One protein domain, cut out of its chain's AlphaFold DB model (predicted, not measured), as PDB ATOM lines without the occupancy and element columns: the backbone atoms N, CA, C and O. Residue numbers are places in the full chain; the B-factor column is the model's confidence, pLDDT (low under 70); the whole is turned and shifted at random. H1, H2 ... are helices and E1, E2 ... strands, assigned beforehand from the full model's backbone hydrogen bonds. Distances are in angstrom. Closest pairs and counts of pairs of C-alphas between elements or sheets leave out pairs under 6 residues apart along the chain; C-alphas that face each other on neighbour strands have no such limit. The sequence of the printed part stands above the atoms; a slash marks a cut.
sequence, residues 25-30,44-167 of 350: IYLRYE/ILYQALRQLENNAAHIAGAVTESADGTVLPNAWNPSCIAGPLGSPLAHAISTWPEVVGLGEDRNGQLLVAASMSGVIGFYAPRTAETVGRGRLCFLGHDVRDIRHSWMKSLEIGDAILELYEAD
ATOM      1  N   ILE A  25     -36.289 -11.054 -19.347       45.22
ATOM      2  CA  ILE A  25     -37.206 -10.646 -18.277       45.22
ATOM      3  C   ILE A  25     -38.625 -10.882 -18.776       45.22
ATOM      4  O   ILE A  25     -38.972 -10.434 -19.869       45.22
ATOM      5  N   TYR A  26     -39.421 -11.617 -17.999       41.06
ATOM      6  CA  TYR A  26     -40.841 -11.844 -18.266       41.06
ATOM      7  C   TYR A  26     -41.655 -11.169 -17.163       41.06
ATOM      8  O   TYR A  26     -41.288 -11.224 -15.994       41.06
ATOM      9  N   LEU A  27     -42.740 -10.489 -17.533       39.62
ATOM     10  CA  LEU A  27     -43.581  -9.764 -16.583       39.62
ATOM     11  C   LEU A  27     -44.769 -10.576 -16.088       39.62
ATOM     12  O   LEU A  27     -45.388 -11.332 -16.842       39.62
ATOM     13  N   ARG A  28     -45.175 -10.242 -14.861       39.06
ATOM     14  CA  ARG A  28     -46.516 -10.465 -14.329       39.06
ATOM     15  C   ARG A  28     -47.497  -9.441 -14.916       39.06
ATOM     16  O   ARG A  28     -47.192  -8.254 -14.982       39.06
ATOM     17  N   TYR A  29     -48.676  -9.903 -15.327       34.75
ATOM     18  CA  TYR A  29     -49.812  -9.047 -15.677       34.75
ATOM     19  C   TYR A  29     -50.859  -9.220 -14.576       34.75
ATOM     20  O   TYR A  29     -51.496 -10.270 -14.508       34.75
ATOM     21  N   GLU A  30     -51.015  -8.246 -13.677       37.69
ATOM     22  CA  GLU A  30     -52.107  -8.285 -12.701       37.69
ATOM     23  C   GLU A  30     -53.400  -7.798 -13.358       37.69
ATOM     24  O   GLU A  30     -53.580  -6.614 -13.633       37.69
ATOM     25  N   ILE A  44     -52.258   1.759 -18.346       38.50
ATOM     26  CA  ILE A  44     -51.899   0.391 -17.940       38.50
ATOM     27  C   ILE A  44     -50.654  -0.079 -18.704       38.50
ATOM     28  O   ILE A  44     -49.716  -0.611 -18.105       38.50
ATOM     29  N   LEU A  45     -50.608   0.159 -20.020       36.22
ATOM     30  CA  LEU A  45     -49.450  -0.160 -20.851       36.22
ATOM     31  C   LEU A  45     -48.212   0.644 -20.428       36.22
ATOM     32  O   LEU A  45     -47.128   0.078 -20.313       36.22
ATOM     33  N   TYR A  46     -48.365   1.939 -20.142       44.97
ATOM     34  CA  TYR A  46     -47.276   2.789 -19.660       44.97
ATOM     35  C   TYR A  46     -46.739   2.330 -18.299       44.97
ATOM     36  O   TYR A  46     -45.525   2.267 -18.113       44.97
ATOM     37  N   GLN A  47     -47.614   1.956 -17.359       41.56
ATOM     38  CA  GLN A  47     -47.198   1.408 -16.064       41.56
ATOM     39  C   GLN A  47     -46.474   0.067 -16.220       41.56
ATOM     40  O   GLN A  47     -45.412  -0.114 -15.626       41.56
ATOM     41  N   ALA A  48     -46.968  -0.825 -17.083       36.88
ATOM     42  CA  ALA A  48     -46.306  -2.090 -17.392       36.88
ATOM     43  C   ALA A  48     -44.927  -1.887 -18.054       36.88
ATOM     44  O   ALA A  48     -43.974  -2.585 -17.711       36.88
ATOM     45  N   LEU A  49     -44.789  -0.904 -18.954       40.34
ATOM     46  CA  LEU A  49     -43.515  -0.529 -19.584       40.34
ATOM     47  C   LEU A  49     -42.534   0.111 -18.591       40.34
ATOM     48  O   LEU A  49     -41.354  -0.222 -18.592       40.34
ATOM     49  N   ARG A  50     -43.005   0.963 -17.678       47.88
ATOM     50  CA  ARG A  50     -42.157   1.493 -16.600       47.88
ATOM     51  C   ARG A  50     -41.716   0.409 -15.628       47.88
ATOM     52  O   ARG A  50     -40.587   0.428 -15.149       47.88
ATOM     53  N   GLN A  51     -42.598  -0.537 -15.331       44.66
ATOM     54  CA  GLN A  51     -42.271  -1.679 -14.494       44.66
ATOM     55  C   GLN A  51     -41.270  -2.609 -15.194       44.66
ATOM     56  O   GLN A  51     -40.347  -3.086 -14.544       44.66
ATOM     57  N   LEU A  52     -41.369  -2.780 -16.520       48.16
ATOM     58  CA  LEU A  52     -40.339  -3.429 -17.344       48.16
ATOM     59  C   LEU A  52     -38.987  -2.743 -17.207       48.16
ATOM     60  O   LEU A  52     -38.003  -3.416 -16.921       48.16
ATOM     61  N   GLU A  53     -38.940  -1.427 -17.403       56.19
ATOM     62  CA  GLU A  53     -37.702  -0.649 -17.336       56.19
ATOM     63  C   GLU A  53     -37.083  -0.696 -15.937       56.19
ATOM     64  O   GLU A  53     -35.885  -0.928 -15.811       56.19
ATOM     65  N   ASN A  54     -37.892  -0.568 -14.882       57.28
ATOM     66  CA  ASN A  54     -37.418  -0.614 -13.499       57.28
ATOM     67  C   ASN A  54     -36.943  -2.016 -13.093       57.28
ATOM     68  O   ASN A  54     -35.871  -2.152 -12.505       57.28
ATOM     69  N   ASN A  55     -37.692  -3.067 -13.441       65.06
ATOM     70  CA  ASN A  55     -37.311  -4.451 -13.154       65.06
ATOM     71  C   ASN A  55     -36.058  -4.851 -13.948       65.06
ATOM     72  O   ASN A  55     -35.182  -5.543 -13.427       65.06
ATOM     73  N   ALA A  56     -35.947  -4.383 -15.197       65.50
ATOM     74  CA  ALA A  56     -34.764  -4.567 -16.022       65.50
ATOM     75  C   ALA A  56     -33.557  -3.809 -15.492       65.50
ATOM     76  O   ALA A  56     -32.481  -4.393 -15.436       65.50
ATOM     77  N   ALA A  57     -33.731  -2.566 -15.048       69.12
ATOM     78  CA  ALA A  57     -32.668  -1.793 -14.422       69.12
ATOM     79  C   ALA A  57     -32.190  -2.446 -13.119       69.12
ATOM     80  O   ALA A  57     -30.986  -2.532 -12.899       69.12
ATOM     81  N   HIS A  58     -33.101  -2.969 -12.290       70.81
ATOM     82  CA  HIS A  58     -32.747  -3.655 -11.042       70.81
ATOM     83  C   HIS A  58     -31.976  -4.957 -11.292       70.81
ATOM     84  O   HIS A  58     -30.886  -5.150 -10.752       70.81
ATOM     85  N   ILE A  59     -32.488  -5.827 -12.173       70.56
ATOM     86  CA  ILE A  59     -31.782  -7.057 -12.565       70.56
ATOM     87  C   ILE A  59     -30.436  -6.712 -13.218       70.56
ATOM     88  O   ILE A  59     -29.429  -7.339 -12.896       70.56
ATOM     89  N   ALA A  60     -30.388  -5.713 -14.103       67.31
ATOM     90  CA  ALA A  60     -29.152  -5.272 -14.747       67.31
ATOM     91  C   ALA A  60     -28.143  -4.709 -13.739       67.31
ATOM     92  O   ALA A  60     -26.954  -4.989 -13.875       67.31
ATOM     93  N   GLY A  61     -28.602  -3.988 -12.714       65.25
ATOM     94  CA  GLY A  61     -27.776  -3.505 -11.608       65.25
ATOM     95  C   GLY A  61     -27.121  -4.662 -10.860       65.25
ATOM     96  O   GLY A  61     -25.896  -4.745 -10.818       65.25
ATOM     97  N   ALA A  62     -27.920  -5.628 -10.392       66.19
ATOM     98  CA  ALA A  62     -27.405  -6.819  -9.717       66.19
ATOM     99  C   ALA A  62     -26.431  -7.614 -10.608       66.19
ATOM    100  O   ALA A  62     -25.376  -8.060 -10.157       66.19
ATOM    101  N   VAL A  63     -26.757  -7.784 -11.896       67.31
ATOM    102  CA  VAL A  63     -25.887  -8.476 -12.861       67.31
ATOM    103  C   VAL A  63     -24.566  -7.730 -13.050       67.31
ATOM    104  O   VAL A  63     -23.523  -8.377 -13.079       67.31
ATOM    105  N   THR A  64     -24.600  -6.402 -13.151       66.25
ATOM    106  CA  THR A  64     -23.403  -5.559 -13.287       66.25
ATOM    107  C   THR A  64     -22.511  -5.679 -12.055       66.25
ATOM    108  O   THR A  64     -21.339  -6.014 -12.188       66.25
ATOM    109  N   GLU A  65     -23.078  -5.531 -10.855       67.88
ATOM    110  CA  GLU A  65     -22.334  -5.674  -9.598       67.88
ATOM    111  C   GLU A  65     -21.668  -7.052  -9.476       67.88
ATOM    112  O   GLU A  65     -20.493  -7.161  -9.113       67.88
ATOM    113  N   SER A  66     -22.402  -8.113  -9.823       70.31
ATOM    114  CA  SER A  66     -21.886  -9.485  -9.839       70.31
ATOM    115  C   SER A  66     -20.765  -9.671 -10.871       70.31
ATOM    116  O   SER A  66     -19.746 -10.303 -10.576       70.31
ATOM    117  N   ALA A  67     -20.910  -9.090 -12.068       65.88
ATOM    118  CA  ALA A  67     -19.904  -9.141 -13.129       65.88
ATOM    119  C   ALA A  67     -18.591  -8.441 -12.731       65.88
ATOM    120  O   ALA A  67     -17.514  -8.913 -13.106       65.88
ATOM    121  N   ASP A  68     -18.675  -7.400 -11.899       70.94
ATOM    122  CA  ASP A  68     -17.525  -6.709 -11.298       70.94
ATOM    123  C   ASP A  68     -16.852  -7.516 -10.167       70.94
ATOM    124  O   ASP A  68     -15.855  -7.091  -9.580       70.94
ATOM    125  N   GLY A  69     -17.362  -8.715  -9.872       74.50
ATOM    126  CA  GLY A  69     -16.845  -9.608  -8.837       74.50
ATOM    127  C   GLY A  69     -17.418  -9.338  -7.447       74.50
ATOM    128  O   GLY A  69     -16.942  -9.930  -6.475       74.50
ATOM    129  N   THR A  70     -18.434  -8.478  -7.332       81.06
ATOM    130  CA  THR A  70     -19.116  -8.227  -6.060       81.06
ATOM    131  C   THR A  70     -19.948  -9.442  -5.673       81.06
ATOM    132  O   THR A  70     -20.745  -9.966  -6.453       81.06
ATOM    133  N   VAL A  71     -19.782  -9.901  -4.435       86.19
ATOM    134  CA  VAL A  71     -20.620 -10.966  -3.881       86.19
ATOM    135  C   VAL A  71     -21.923 -10.348  -3.391       86.19
ATOM    136  O   VAL A  71     -21.926  -9.604  -2.412       86.19
ATOM    137  N   LEU A  72     -23.027 -10.669  -4.064       88.94
ATOM    138  CA  LEU A  72     -24.334 -10.120  -3.719       88.94
ATOM    139  C   LEU A  72     -24.875 -10.709  -2.404       88.94
ATOM    140  O   LEU A  72     -24.923 -11.942  -2.255       88.94
ATOM    141  N   PRO A  73     -25.303  -9.852  -1.456       93.19
ATOM    142  CA  PRO A  73     -25.818 -10.286  -0.166       93.19
ATOM    143  C   PRO A  73     -27.198 -10.936  -0.291       93.19
ATOM    144  O   PRO A  73     -28.000 -10.600  -1.159       93.19
ATOM    145  N   ASN A  74     -27.508 -11.865   0.606       94.38
ATOM    146  CA  ASN A  74     -28.819 -12.495   0.687       94.38
ATOM    147  C   ASN A  74     -29.849 -11.531   1.296       94.38
ATOM    148  O   ASN A  74     -29.580 -10.928   2.336       94.38
ATOM    149  N   ALA A  75     -31.044 -11.432   0.706       93.94
ATOM    150  CA  ALA A  75     -32.117 -10.585   1.234       93.94
ATOM    151  C   ALA A  75     -32.574 -10.996   2.649       93.94
ATOM    152  O   ALA A  75     -33.001 -10.150   3.429       93.94
ATOM    153  N   TRP A  76     -32.446 -12.279   3.002       94.94
ATOM    154  CA  TRP A  76     -32.790 -12.807   4.326       94.94
ATOM    155  C   TRP A  76     -31.705 -12.556   5.374       94.94
ATOM    156  O   TRP A  76     -31.993 -12.506   6.567       94.94
ATOM    157  N   ASN A  77     -30.450 -12.419   4.940       95.81
ATOM    158  CA  ASN A  77     -29.317 -12.117   5.808       95.81
ATOM    159  C   ASN A  77     -28.166 -11.513   4.985       95.81
ATOM    160  O   ASN A  77     -27.473 -12.255   4.282       95.81
ATOM    161  N   PRO A  78     -27.873 -10.209   5.130       95.19
ATOM    162  CA  PRO A  78     -26.829  -9.557   4.345       95.19
ATOM    163  C   PRO A  78     -25.407 -10.088   4.574       95.19
ATOM    164  O   PRO A  78     -24.504  -9.776   3.804       95.19
ATOM    165  N   SER A  79     -25.185 -10.885   5.625       95.31
ATOM    166  CA  SER A  79     -23.902 -11.557   5.869       95.31
ATOM    167  C   SER A  79     -23.747 -12.870   5.094       95.31
ATOM    168  O   SER A  79     -22.671 -13.471   5.142       95.31
ATOM    169  N   CYS A  80     -24.792 -13.329   4.400       94.88
ATOM    170  CA  CYS A  80     -24.815 -14.551   3.599       94.88
ATOM    171  C   CYS A  80     -24.901 -14.248   2.102       94.88
ATOM    172  O   CYS A  80     -25.304 -13.161   1.701       94.88
ATOM    173  N   ILE A  81     -24.524 -15.215   1.268       92.69
ATOM    174  CA  ILE A  81     -24.623 -15.091  -0.191       92.69
ATOM    175  C   ILE A  81     -26.070 -15.258  -0.675       92.69
ATOM    176  O   ILE A  81     -26.811 -16.093  -0.157       92.69
ATOM    177  N   ALA A  82     -26.483 -14.514  -1.703       89.88
ATOM    178  CA  ALA A  82     -27.803 -14.704  -2.329       89.88
ATOM    179  C   ALA A  82     -27.950 -16.073  -3.030       89.88
ATOM    180  O   ALA A  82     -29.047 -16.587  -3.230       89.88
ATOM    181  N   GLY A  83     -26.839 -16.703  -3.387       86.31
ATOM    182  CA  GLY A  83     -26.814 -18.014  -4.017       86.31
ATOM    183  C   GLY A  83     -25.435 -18.303  -4.587       86.31
ATOM    184  O   GLY A  83     -24.575 -17.411  -4.610       86.31
ATOM    185  N   PRO A  84     -25.188 -19.537  -5.048       77.62
ATOM    186  CA  PRO A  84     -23.928 -19.847  -5.684       77.62
ATOM    187  C   PRO A  84     -23.706 -18.961  -6.911       77.62
ATOM    188  O   PRO A  84     -24.645 -18.523  -7.576       77.62
ATOM    189  N   LEU A  85     -22.431 -18.674  -7.169       64.56
ATOM    190  CA  LEU A  85     -21.960 -17.717  -8.175       64.56
ATOM    191  C   LEU A  85     -22.483 -16.285  -7.986       64.56
ATOM    192  O   LEU A  85     -22.460 -15.502  -8.929       64.56
ATOM    193  N   GLY A  86     -22.954 -15.945  -6.780       55.34
ATOM    194  CA  GLY A  86     -23.514 -14.628  -6.497       55.34
ATOM    195  C   GLY A  86     -24.726 -14.329  -7.370       55.34
ATOM    196  O   GLY A  86     -24.817 -13.211  -7.855       55.34
ATOM    197  N   SER A  87     -25.586 -15.337  -7.610       77.88
ATOM    198  CA  SER A  87     -26.688 -15.287  -8.581       77.88
ATOM    199  C   SER A  87     -27.448 -13.953  -8.521       77.88
ATOM    200  O   SER A  87     -28.281 -13.754  -7.626       77.88
ATOM    201  N   PRO A  88     -27.190 -13.041  -9.475       82.25
ATOM    202  CA  PRO A  88     -27.794 -11.716  -9.464       82.25
ATOM    203  C   PRO A  88     -29.293 -11.781  -9.691       82.25
ATOM    204  O   PRO A  88     -30.037 -10.966  -9.157       82.25
ATOM    205  N   LEU A  89     -29.743 -12.805 -10.415       84.69
ATOM    206  CA  LEU A  89     -31.154 -13.036 -10.648       84.69
ATOM    207  C   LEU A  89     -31.875 -13.407  -9.351       84.69
ATOM    208  O   LEU A  89     -32.861 -12.767  -9.017       84.69
ATOM    209  N   ALA A  90     -31.373 -14.381  -8.586       89.38
ATOM    210  CA  ALA A  90     -32.015 -14.770  -7.330       89.38
ATOM    211  C   ALA A  90     -32.030 -13.616  -6.313       89.38
ATOM    212  O   ALA A  90     -33.063 -13.376  -5.691       89.38
ATOM    213  N   HIS A  91     -30.934 -12.850  -6.225       90.19
ATOM    214  CA  HIS A  91     -30.879 -11.629  -5.419       90.19
ATOM    215  C   HIS A  91     -31.953 -10.616  -5.847       90.19
ATOM    216  O   HIS A  91     -32.755 -10.175  -5.019       90.19
ATOM    217  N   ALA A  92     -31.999 -10.286  -7.140       87.81
ATOM    218  CA  ALA A  92     -32.932  -9.308  -7.681       87.81
ATOM    219  C   ALA A  92     -34.391  -9.718  -7.441       87.81
ATOM    220  O   ALA A  92     -35.173  -8.895  -6.978       87.81
ATOM    221  N   ILE A  93     -34.736 -10.990  -7.672       89.12
ATOM    222  CA  ILE A  93     -36.082 -11.504  -7.393       89.12
ATOM    223  C   ILE A  93     -36.372 -11.437  -5.890       89.12
ATOM    224  O   ILE A  93     -37.347 -10.819  -5.494       89.12
ATOM    225  N   SER A  94     -35.486 -11.951  -5.032       90.81
ATOM    226  CA  SER A  94     -35.720 -12.008  -3.576       90.81
ATOM    227  C   SER A  94     -35.928 -10.653  -2.895       90.81
ATOM    228  O   SER A  94     -36.492 -10.588  -1.803       90.81
ATOM    229  N   THR A  95     -35.462  -9.576  -3.527       89.38
ATOM    230  CA  THR A  95     -35.619  -8.202  -3.043       89.38
ATOM    231  C   THR A  95     -36.851  -7.510  -3.635       89.38
ATOM    232  O   THR A  95     -37.263  -6.481  -3.103       89.38
ATOM    233  N   TRP A  96     -37.434  -8.044  -4.717       86.44
ATOM    234  CA  TRP A  96     -38.516  -7.427  -5.486       86.44
ATOM    235  C   TRP A  96     -39.612  -8.456  -5.838       86.44
ATOM    236  O   TRP A  96     -39.534  -9.119  -6.877       86.44
ATOM    237  N   PRO A  97     -40.683  -8.560  -5.025       81.44
ATOM    238  CA  PRO A  97     -41.696  -9.613  -5.153       81.44
ATOM    239  C   PRO A  97     -42.446  -9.671  -6.483       81.44
ATOM    240  O   PRO A  97     -42.985 -10.712  -6.847       81.44
ATOM    241  N   GLU A  98     -42.521  -8.544  -7.183       80.00
ATOM    242  CA  GLU A  98     -43.326  -8.374  -8.395       80.00
ATOM    243  C   GLU A  98     -42.596  -8.841  -9.664       80.00
ATOM    244  O   GLU A  98     -43.133  -8.753 -10.771       80.00
ATOM    245  N   VAL A  99     -41.360  -9.329  -9.524       79.69
ATOM    246  CA  VAL A  99     -40.484  -9.658 -10.647       79.69
ATOM    247  C   VAL A  99     -40.473 -11.162 -10.896       79.69
ATOM    248  O   VAL A  99     -40.303 -11.966  -9.978       79.69
ATOM    249  N   VAL A 100     -40.591 -11.539 -12.172       80.00
ATOM    250  CA  VAL A 100     -40.228 -12.872 -12.658       80.00
ATOM    251  C   VAL A 100     -38.972 -12.745 -13.512       80.00
ATOM    252  O   VAL A 100     -38.890 -11.964 -14.460       80.00
ATOM    253  N   GLY A 101     -37.954 -13.513 -13.156       81.69
ATOM    254  CA  GLY A 101     -36.683 -13.553 -13.863       81.69
ATOM    255  C   GLY A 101     -36.605 -14.766 -14.776       81.69
ATOM    256  O   GLY A 101     -37.048 -15.840 -14.389       81.69
ATOM    257  N   LEU A 102     -35.992 -14.644 -15.955       81.88
ATOM    258  CA  LEU A 102     -35.539 -15.801 -16.726       81.88
ATOM    259  C   LEU A 102     -34.018 -15.760 -16.853       81.88
ATOM    260  O   LEU A 102     -33.452 -14.762 -17.289       81.88
ATOM    261  N   GLY A 103     -33.358 -16.858 -16.504       79.12
ATOM    262  CA  GLY A 103     -31.915 -17.026 -16.640       79.12
ATOM    263  C   GLY A 103     -31.545 -18.331 -17.333       79.12
ATOM    264  O   GLY A 103     -32.384 -19.199 -17.561       79.12
ATOM    265  N   GLU A 104     -30.267 -18.473 -17.673       78.88
ATOM    266  CA  GLU A 104     -29.708 -19.736 -18.150       78.88
ATOM    267  C   GLU A 104     -29.191 -20.537 -16.949       78.88
ATOM    268  O   GLU A 104     -28.230 -20.127 -16.302       78.88
ATOM    269  N   ASP A 105     -29.809 -21.678 -16.654       82.25
ATOM    270  CA  ASP A 105     -29.330 -22.611 -15.644       82.25
ATOM    271  C   ASP A 105     -28.565 -23.761 -16.290       82.25
ATOM    272  O   ASP A 105     -29.136 -24.736 -16.785       82.25
ATOM    273  N   ARG A 106     -27.237 -23.666 -16.295       76.12
ATOM    274  CA  ARG A 106     -26.421 -24.713 -16.907       76.12
ATOM    275  C   ARG A 106     -26.434 -25.987 -16.078       76.12
ATOM    276  O   ARG A 106     -26.640 -27.055 -16.647       76.12
ATOM    277  N   ASN A 107     -26.240 -25.883 -14.769       81.12
ATOM    278  CA  ASN A 107     -25.891 -27.025 -13.925       81.12
ATOM    279  C   ASN A 107     -26.656 -27.050 -12.582       81.12
ATOM    280  O   ASN A 107     -26.147 -27.586 -11.605       81.12
ATOM    281  N   GLY A 108     -27.851 -26.457 -12.514       86.38
ATOM    282  CA  GLY A 108     -28.659 -26.349 -11.289       86.38
ATOM    283  C   GLY A 108     -28.327 -25.128 -10.418       86.38
ATOM    284  O   GLY A 108     -28.794 -25.028  -9.288       86.38
ATOM    285  N   GLN A 109     -27.519 -24.190 -10.916       87.88
ATOM    286  CA  GLN A 109     -27.059 -23.003 -10.186       87.88
ATOM    287  C   GLN A 109     -28.178 -22.032  -9.871       87.88
ATOM    288  O   GLN A 109     -28.219 -21.497  -8.762       87.88
ATOM    289  N   LEU A 110     -29.103 -21.832 -10.806       89.56
ATOM    290  CA  LEU A 110     -30.234 -20.952 -10.555       89.56
ATOM    291  C   LEU A 110     -31.241 -21.604  -9.611       89.56
ATOM    292  O   LEU A 110     -31.775 -20.911  -8.751       89.56
ATOM    293  N   LEU A 111     -31.437 -22.922  -9.687       93.31
ATOM    294  CA  LEU A 111     -32.283 -23.643  -8.734       93.31
ATOM    295  C   LEU A 111     -31.704 -23.625  -7.310       93.31
ATOM    296  O   LEU A 111     -32.435 -23.329  -6.363       93.31
ATOM    297  N   VAL A 112     -30.400 -23.869  -7.134       93.88
ATOM    298  CA  VAL A 112     -29.744 -23.755  -5.816       93.88
ATOM    299  C   VAL A 112     -29.805 -22.317  -5.296       93.88
ATOM    300  O   VAL A 112     -30.107 -22.104  -4.122       93.88
ATOM    301  N   ALA A 113     -29.598 -21.319  -6.160       93.50
ATOM    302  CA  ALA A 113     -29.760 -19.919  -5.779       93.50
ATOM    303  C   ALA A 113     -31.202 -19.591  -5.370       93.50
ATOM    304  O   ALA A 113     -31.403 -18.915  -4.366       93.50
ATOM    305  N   ALA A 114     -32.197 -20.130  -6.080       95.19
ATOM    306  CA  ALA A 114     -33.602 -19.966  -5.728       95.19
ATOM    307  C   ALA A 114     -33.894 -20.510  -4.321       95.19
ATOM    308  O   ALA A 114     -34.449 -19.798  -3.484       95.19
ATOM    309  N   SER A 115     -33.394 -21.712  -4.012       96.19
ATOM    310  CA  SER A 115     -33.464 -22.304  -2.669       96.19
ATOM    311  C   SER A 115     -32.830 -21.413  -1.599       96.19
ATOM    312  O   SER A 115     -33.431 -21.195  -0.552       96.19
ATOM    313  N   MET A 116     -31.616 -20.910  -1.844       95.69
ATOM    314  CA  MET A 116     -30.876 -20.078  -0.885       95.69
ATOM    315  C   MET A 116     -31.473 -18.677  -0.706       95.69
ATOM    316  O   MET A 116     -31.269 -18.062   0.337       95.69
ATOM    317  N   SER A 117     -32.198 -18.174  -1.701       95.56
ATOM    318  CA  SER A 117     -32.880 -16.875  -1.675       95.56
ATOM    319  C   SER A 117     -34.349 -16.960  -1.252       95.56
ATOM    320  O   SER A 117     -35.010 -15.930  -1.135       95.56
ATOM    321  N   GLY A 118     -34.881 -18.164  -1.017       95.25
ATOM    322  CA  GLY A 118     -36.285 -18.355  -0.650       95.25
ATOM    323  C   GLY A 118     -37.264 -18.010  -1.772       95.25
ATOM    324  O   GLY A 118     -38.416 -17.695  -1.495       95.25
ATOM    325  N   VAL A 119     -36.819 -18.078  -3.026       95.25
ATOM    326  CA  VAL A 119     -37.660 -17.848  -4.206       95.25
ATOM    327  C   VAL A 119     -37.953 -19.173  -4.905       95.25
ATOM    328  O   VAL A 119     -37.292 -20.186  -4.672       95.25
ATOM    329  N   ILE A 120     -38.968 -19.182  -5.760       96.44
ATOM    330  CA  ILE A 120     -39.317 -20.345  -6.570       96.44
ATOM    331  C   ILE A 120     -38.451 -20.323  -7.825       96.44
ATOM    332  O   ILE A 120     -38.317 -19.282  -8.462       96.44
ATOM    333  N   GLY A 121     -37.875 -21.468  -8.181       94.88
ATOM    334  CA  GLY A 121     -37.121 -21.657  -9.418       94.88
ATOM    335  C   GLY A 121     -37.735 -22.782 -10.241       94.88
ATOM    336  O   GLY A 121     -38.005 -23.844  -9.699       94.88
ATOM    337  N   PHE A 122     -37.949 -22.587 -11.535       93.88
ATOM    338  CA  PHE A 122     -38.504 -23.603 -12.426       93.88
ATOM    339  C   PHE A 122     -37.627 -23.796 -13.652       93.88
ATOM    340  O   PHE A 122     -37.399 -22.870 -14.430       93.88
ATOM    341  N   TYR A 123     -37.200 -25.035 -13.848       90.25
ATOM    342  CA  TYR A 123     -36.445 -25.491 -14.995       90.25
ATOM    343  C   TYR A 123     -37.289 -26.463 -15.822       90.25
ATOM    344  O   TYR A 123     -37.634 -27.559 -15.373       90.25
ATOM    345  N   ALA A 124     -37.566 -26.076 -17.067       80.56
ATOM    346  CA  ALA A 124     -38.167 -26.949 -18.065       80.56
ATOM    347  C   ALA A 124     -37.089 -27.397 -19.067       80.56
ATOM    348  O   ALA A 124     -36.662 -26.592 -19.904       80.56
ATOM    349  N   PRO A 125     -36.633 -28.660 -19.036       72.62
ATOM    350  CA  PRO A 125     -35.794 -29.197 -20.095       72.62
ATOM    351  C   PRO A 125     -36.587 -29.205 -21.405       72.62
ATOM    352  O   PRO A 125     -37.758 -29.579 -21.453       72.62
ATOM    353  N   ARG A 126     -35.939 -28.799 -22.496       67.19
ATOM    354  CA  ARG A 126     -36.548 -28.861 -23.828       67.19
ATOM    355  C   ARG A 126     -36.487 -30.286 -24.379       67.19
ATOM    356  O   ARG A 126     -35.492 -30.989 -24.197       67.19
ATOM    357  N   THR A 127     -37.539 -30.699 -25.084       56.88
ATOM    358  CA  THR A 127     -37.516 -31.891 -25.941       56.88
ATOM    359  C   THR A 127     -36.597 -31.643 -27.145       56.88
ATOM    360  O   THR A 127     -36.345 -30.495 -27.520       56.88
ATOM    361  N   ALA A 128     -36.081 -32.716 -27.755       43.12
ATOM    362  CA  ALA A 128     -35.059 -32.679 -28.810       43.12
ATOM    363  C   ALA A 128     -35.402 -31.814 -30.048       43.12
ATOM    364  O   ALA A 128     -34.519 -31.532 -30.852       43.12
ATOM    365  N   GLU A 129     -36.652 -31.369 -30.204       37.31
ATOM    366  CA  GLU A 129     -37.149 -30.665 -31.393       37.31
ATOM    367  C   GLU A 129     -37.085 -29.126 -31.299       37.31
ATOM    368  O   GLU A 129     -37.235 -28.444 -32.309       37.31
ATOM    369  N   THR A 130     -36.804 -28.535 -30.130       41.78
ATOM    370  CA  THR A 130     -36.820 -27.064 -29.935       41.78
ATOM    371  C   THR A 130     -35.431 -26.490 -29.602       41.78
ATOM    372  O   THR A 130     -35.231 -25.793 -28.608       41.78
ATOM    373  N   VAL A 131     -34.455 -26.760 -30.475       34.41
ATOM    374  CA  VAL A 131     -32.985 -26.609 -30.298       34.41
ATOM    375  C   VAL A 131     -32.453 -25.156 -30.160       34.41
ATOM    376  O   VAL A 131     -31.255 -24.935 -30.039       34.41
ATOM    377  N   GLY A 132     -33.296 -24.120 -30.135       34.88
ATOM    378  CA  GLY A 132     -32.824 -22.734 -30.304       34.88
ATOM    379  C   GLY A 132     -32.378 -21.957 -29.053       34.88
ATOM    380  O   GLY A 132     -31.689 -20.948 -29.190       34.88
ATOM    381  N   ARG A 133     -32.789 -22.339 -27.838       42.03
ATOM    382  CA  ARG A 133     -32.544 -21.539 -26.619       42.03
ATOM    383  C   ARG A 133     -32.114 -22.462 -25.487       42.03
ATOM    384  O   ARG A 133     -32.718 -23.514 -25.317       42.03
ATOM    385  N   GLY A 134     -31.042 -22.081 -24.793       50.59
ATOM    386  CA  GLY A 134     -30.368 -22.872 -23.763       50.59
ATOM    387  C   GLY A 134     -31.267 -23.300 -22.602       50.59
ATOM    388  O   GLY A 134     -32.480 -23.135 -22.612       50.59
ATOM    389  N   ARG A 135     -30.655 -23.895 -21.584       70.62
ATOM    390  CA  ARG A 135     -31.305 -24.394 -20.369       70.62
ATOM    391  C   ARG A 135     -31.932 -23.227 -19.591       70.62
ATOM    392  O   ARG A 135     -31.260 -22.609 -18.781       70.62
ATOM    393  N   LEU A 136     -33.176 -22.866 -19.890       76.44
ATOM    394  CA  LEU A 136     -33.849 -21.708 -19.298       76.44
ATOM    395  C   LEU A 136     -34.454 -22.063 -17.932       76.44
ATOM    396  O   LEU A 136     -35.115 -23.092 -17.798       76.44
ATOM    397  N   CYS A 137     -34.246 -21.198 -16.942       85.25
ATOM    398  CA  CYS A 137     -34.843 -21.283 -15.615       85.25
ATOM    399  C   CYS A 137     -35.603 -19.994 -15.291       85.25
ATOM    400  O   CYS A 137     -35.035 -18.904 -15.368       85.25
ATOM    401  N   PHE A 138     -36.868 -20.131 -14.910       87.38
ATOM    402  CA  PHE A 138     -37.717 -19.042 -14.433       87.38
ATOM    403  C   PHE A 138     -37.577 -18.916 -12.914       87.38
ATOM    404  O   PHE A 138     -37.536 -19.936 -12.231       87.38
ATOM    405  N   LEU A 139     -37.489 -17.701 -12.380       90.56
ATOM    406  CA  LEU A 139     -37.461 -17.420 -10.943       90.56
ATOM    407  C   LEU A 139     -38.581 -16.445 -10.584       90.56
ATOM    408  O   LEU A 139     -38.833 -15.516 -11.344       90.56
ATOM    409  N   GLY A 140     -39.221 -16.622  -9.432       90.81
ATOM    410  CA  GLY A 140     -40.314 -15.756  -8.982       90.81
ATOM    411  C   GLY A 140     -40.815 -16.098  -7.580       90.81
ATOM    412  O   GLY A 140     -40.258 -16.963  -6.903       90.81
ATOM    413  N   HIS A 141     -41.888 -15.434  -7.147       92.12
ATOM    414  CA  HIS A 141     -42.499 -15.633  -5.823       92.12
ATOM    415  C   HIS A 141     -43.805 -16.435  -5.840       92.12
ATOM    416  O   HIS A 141     -44.215 -16.926  -4.786       92.12
ATOM    417  N   ASP A 142     -44.425 -16.607  -7.012       90.12
ATOM    418  CA  ASP A 142     -45.640 -17.401  -7.216       90.12
ATOM    419  C   ASP A 142     -45.419 -18.410  -8.358       90.12
ATOM    420  O   ASP A 142     -44.936 -18.068  -9.442       90.12
ATOM    421  N   VAL A 143     -45.783 -19.674  -8.117       87.75
ATOM    422  CA  VAL A 143     -45.718 -20.739  -9.130       87.75
ATOM    423  C   VAL A 143     -46.623 -20.405 -10.317       87.75
ATOM    424  O   VAL A 143     -46.263 -20.724 -11.449       87.75
ATOM    425  N   ARG A 144     -47.758 -19.728 -10.096       85.00
ATOM    426  CA  ARG A 144     -48.682 -19.320 -11.164       85.00
ATOM    427  C   ARG A 144     -48.050 -18.330 -12.123       85.00
ATOM    428  O   ARG A 144     -48.156 -18.517 -13.331       85.00
ATOM    429  N   ASP A 145     -47.341 -17.331 -11.602       83.31
ATOM    430  CA  ASP A 145     -46.669 -16.330 -12.435       83.31
ATOM    431  C   ASP A 145     -45.578 -16.985 -13.297       83.31
ATOM    432  O   ASP A 145     -45.430 -16.679 -14.486       83.31
ATOM    433  N   ILE A 146     -44.849 -17.948 -12.723       84.00
ATOM    434  CA  ILE A 146     -43.846 -18.741 -13.439       84.00
ATOM    435  C   ILE A 146     -44.501 -19.643 -14.493       84.00
ATOM    436  O   ILE A 146     -44.049 -19.675 -15.640       84.00
ATOM    437  N   ARG A 147     -45.584 -20.344 -14.136       82.56
ATOM    438  CA  ARG A 147     -46.371 -21.203 -15.032       82.56
ATOM    439  C   ARG A 147     -46.891 -20.406 -16.227       82.56
ATOM    440  O   ARG A 147     -46.679 -20.819 -17.364       82.56
ATOM    441  N   HIS A 148     -47.487 -19.240 -15.984       79.56
ATOM    442  CA  HIS A 148     -47.960 -18.311 -17.014       79.56
ATOM    443  C   HIS A 148     -46.836 -17.854 -17.942       79.56
ATOM    444  O   HIS A 148     -46.943 -17.961 -19.165       79.56
ATOM    445  N   SER A 149     -45.719 -17.404 -17.362       77.31
ATOM    446  CA  SER A 149     -44.546 -16.946 -18.114       77.31
ATOM    447  C   SER A 149     -43.970 -18.053 -18.999       77.31
ATOM    448  O   SER A 149     -43.619 -17.819 -20.159       77.31
ATOM    449  N   TRP A 150     -43.918 -19.281 -18.482       79.12
ATOM    450  CA  TRP A 150     -43.470 -20.441 -19.236       79.12
ATOM    451  C   TRP A 150     -44.433 -20.810 -20.368       79.12
ATOM    452  O   TRP A 150     -43.980 -20.962 -21.502       79.12
ATOM    453  N   MET A 151     -45.741 -20.896 -20.108       74.50
ATOM    454  CA  MET A 151     -46.739 -21.216 -21.139       74.50
ATOM    455  C   MET A 151     -46.724 -20.193 -22.280       74.50
ATOM    456  O   MET A 151     -46.686 -20.576 -23.450       74.50
ATOM    457  N   LYS A 152     -46.623 -18.897 -21.957       69.94
ATOM    458  CA  LYS A 152     -46.434 -17.837 -22.958       69.94
ATOM    459  C   LYS A 152     -45.153 -18.016 -23.769       69.94
ATOM    460  O   LYS A 152     -45.153 -17.786 -24.974       69.94
ATOM    461  N   SER A 153     -44.061 -18.460 -23.142       66.88
ATOM    462  CA  SER A 153     -42.795 -18.726 -23.843       66.88
ATOM    463  C   SER A 153     -42.865 -19.891 -24.841       66.88
ATOM    464  O   SER A 153     -41.996 -20.000 -25.709       66.88
ATOM    465  N   LEU A 154     -43.882 -20.749 -24.712       67.06
ATOM    466  CA  LEU A 154     -44.183 -21.845 -25.631       67.06
ATOM    467  C   LEU A 154     -45.176 -21.446 -26.734       67.06
ATOM    468  O   LEU A 154     -45.569 -22.313 -27.509       67.06
ATOM    469  N   GLU A 155     -45.586 -20.173 -26.799       71.00
ATOM    470  CA  GLU A 155     -46.612 -19.679 -27.732       71.00
ATOM    471  C   GLU A 155     -47.942 -20.448 -27.614       71.00
ATOM    472  O   GLU A 155     -48.704 -20.576 -28.573       71.00
ATOM    473  N   ILE A 156     -48.239 -20.976 -26.419       66.00
ATOM    474  CA  ILE A 156     -49.524 -21.614 -26.132       66.00
ATOM    475  C   ILE A 156     -50.594 -20.517 -26.116       66.00
ATOM    476  O   ILE A 156     -50.468 -19.538 -25.386       66.00
ATOM    477  N   GLY A 157     -51.631 -20.674 -26.945       61.47
ATOM    478  CA  GLY A 157     -52.697 -19.679 -27.082       61.47
ATOM    479  C   GLY A 157     -53.516 -19.491 -25.802       61.47
ATOM    480  O   GLY A 157     -53.723 -20.442 -25.045       61.47
ATOM    481  N   ASP A 158     -54.038 -18.277 -25.612       67.12
ATOM    482  CA  ASP A 158     -54.739 -17.847 -24.393       67.12
ATOM    483  C   ASP A 158     -55.917 -18.758 -24.007       67.12
ATOM    484  O   ASP A 158     -56.146 -18.992 -22.832       67.12
ATOM    485  N   ALA A 159     -56.607 -19.381 -24.968       63.19
ATOM    486  CA  ALA A 159     -57.709 -20.306 -24.676       63.19
ATOM    487  C   ALA A 159     -57.266 -21.586 -23.936       63.19
ATOM    488  O   ALA A 159     -58.015 -22.137 -23.136       63.19
ATOM    489  N   ILE A 160     -56.055 -22.090 -24.205       60.59
ATOM    490  CA  ILE A 160     -55.506 -23.243 -23.471       60.59
ATOM    491  C   ILE A 160     -55.068 -22.788 -22.083       60.59
ATOM    492  O   ILE A 160     -55.276 -23.504 -21.109       60.59
ATOM    493  N   LEU A 161     -54.493 -21.592 -21.994       60.91
ATOM    494  CA  LEU A 161     -54.102 -20.984 -20.734       60.91
ATOM    495  C   LEU A 161     -55.317 -20.777 -19.811       60.91
ATOM    496  O   LEU A 161     -55.274 -21.188 -18.657       60.91
ATOM    497  N   GLU A 162     -56.426 -20.263 -20.347       66.25
ATOM    498  CA  GLU A 162     -57.704 -20.103 -19.642       66.25
ATOM    499  C   GLU A 162     -58.264 -21.439 -19.139       66.25
ATOM    500  O   GLU A 162     -58.815 -21.492 -18.046       66.25
ATOM    501  N   LEU A 163     -58.101 -22.538 -19.889       63.00
ATOM    502  CA  LEU A 163     -58.495 -23.872 -19.418       63.00
ATOM    503  C   LEU A 163     -57.643 -24.343 -18.233       63.00
ATOM    504  O   LEU A 163     -58.175 -24.973 -17.326       63.00
ATOM    505  N   TYR A 164     -56.344 -24.031 -18.229       63.34
ATOM    506  CA  TYR A 164     -55.460 -24.317 -17.094       63.34
ATOM    507  C   TYR A 164     -55.773 -23.435 -15.877       63.34
ATOM    508  O   TYR A 164     -55.668 -23.906 -14.750       63.34
ATOM    509  N   GLU A 165     -56.145 -22.172 -16.090       66.62
ATOM    510  CA  GLU A 165     -56.495 -21.226 -15.023       66.62
ATOM    511  C   GLU A 165     -57.891 -21.480 -14.440       66.62
ATOM    512  O   GLU A 165     -58.086 -21.332 -13.238       66.62
ATOM    513  N   ALA A 166     -58.858 -21.910 -15.253       62.00
ATOM    514  CA  ALA A 166     -60.190 -22.298 -14.784       62.00
ATOM    515  C   ALA A 166     -60.153 -23.516 -13.840       62.00
ATOM    516  O   ALA A 166     -61.075 -23.713 -13.051       62.00
ATOM    517  N   ASP A 167     -59.073 -24.301 -13.896       58.97
ATOM    518  CA  ASP A 167     -58.798 -25.421 -12.996       58.97
ATOM    519  C   ASP A 167     -58.190 -24.965 -11.646       58.97
ATOM    520  O   ASP A 167     -57.986 -25.779 -10.751       58.97
TER     521      ASP A 167
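AT A GLANCE: This is residues 25 to 30 and 44 to 167 of the 350 residues of an uncharacterized protein of Rhizobium sp. BK602 (UniProt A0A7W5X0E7). A small antiparallel sheet is the core, sandwiched between helices: H1, H2 and H3 cover one face and H4 packs on the other. H1, by far the longest helix, crosses the E1 side of the sheet and runs on past it, while H5 lies beyond H4 at one end of the domain and E2 lies at the other end, away from the sheet. The printed part has 130 residues, with five named helices and five named strands in the order E1 H1 E2 H2 E3 H3 E4 E5 H4 H5; the sheet runs E1 E3 E5 E4, all antiparallel. The class is mixed, helices and strands. The whole is compact, with a radius of gyration of the C-alphas of 15.1 A and spans of 46 by 39 by 26 A.

IN THESE COORDINATES: The printed part begins with E1, residues 25 to 27, its C-alpha 25 at (-37.206, -10.646, -18.277). After the cut comes H1, residues 44 to 67, 33.7 A from its first C-alpha at (-51.899, 0.391, -17.940) to its last. E2 is residues 77 to 81, 8.2 A long, and H2 is residues 88 to 95, 10.7 A. E3, residues 99 to 104, spans 16.6 A, and H3, residues 109 to 117, spans 12.0 A. E4 is residues 120 to 123 and E5 residues 136 to 140, 13.6 A long. H4, residues 143 to 153, measures 15.1 A. H5, residues 158 to 167, measures 14.3 A and ends with C-alpha 167 at (-58.798, -25.421, -12.996).

HOW THE PARTS SIT: In the sheet, E1 and E4 are the edge strands. E1 and E3 are antiparallel at 149 degrees; C-alphas 25 and 101 face each other at 5.3 A, but no backbone N and O across this pair are within hydrogen-bond range. E3 and E5 have N 101 and O 139 within hydrogen-bond range at 2.8 A, and the hairpin E4 and E5 has N 122 and O 138 at 2.8 A. The pairing of E3 is staggered: residues 99 to 101 pair with E1 and 101 to 104 with E5. E3, H3 and E4 form a split strand-helix-strand unit, two strands running the same way with E5 between them, and its crossover is right-handed. The domain has three layers, helices on both faces of one sheet. H1 lies over E1 and E3 at a height over the sheet of 9.2 A. On the local plane it stands at 31 degrees to E1, only just slantwise to the strands. On the same face, H2 runs along the strands over E3, and H3 along them over E5 and E4. H1 touches H2 with residues 58 to 66 alone, closest at the C-alphas of Ala 62 and Pro 88, 4.9 A. H2 and H3 touch at a shallow tilt of 24 degrees, the same way, closest at the C-alphas of Ala 90 and Ala 114, 5.7 A. H4, on the opposite face, lies over E3 and E5 at a height of 8.4 A. H4 and H5 are close but not clearly touching; their closest C-alphas, of Met 151 and Leu 161, are 7.4 A apart. H5 is not on the sheet. E2 pairs with no named strand and is near H3. Each O i to N i+4 pair is within hydrogen-bond range in H1, H2, H3 and H4, and 5 of 6 are in H5.

THE WHOLE: The two C-alphas farthest apart, those of Ser 79 and Ala 159, are 46.4 A apart. Residues 31 to 43 are not printed, and C-alphas 30 and 44 are 10.1 A apart across this cut. The link from E4 to E5, residues 124 to 135, is long. The mean pLDDT of the printed part is 73.0; 53 residues are under 70, among them residues 25 to 30, 44 to 57 and 126 to 134.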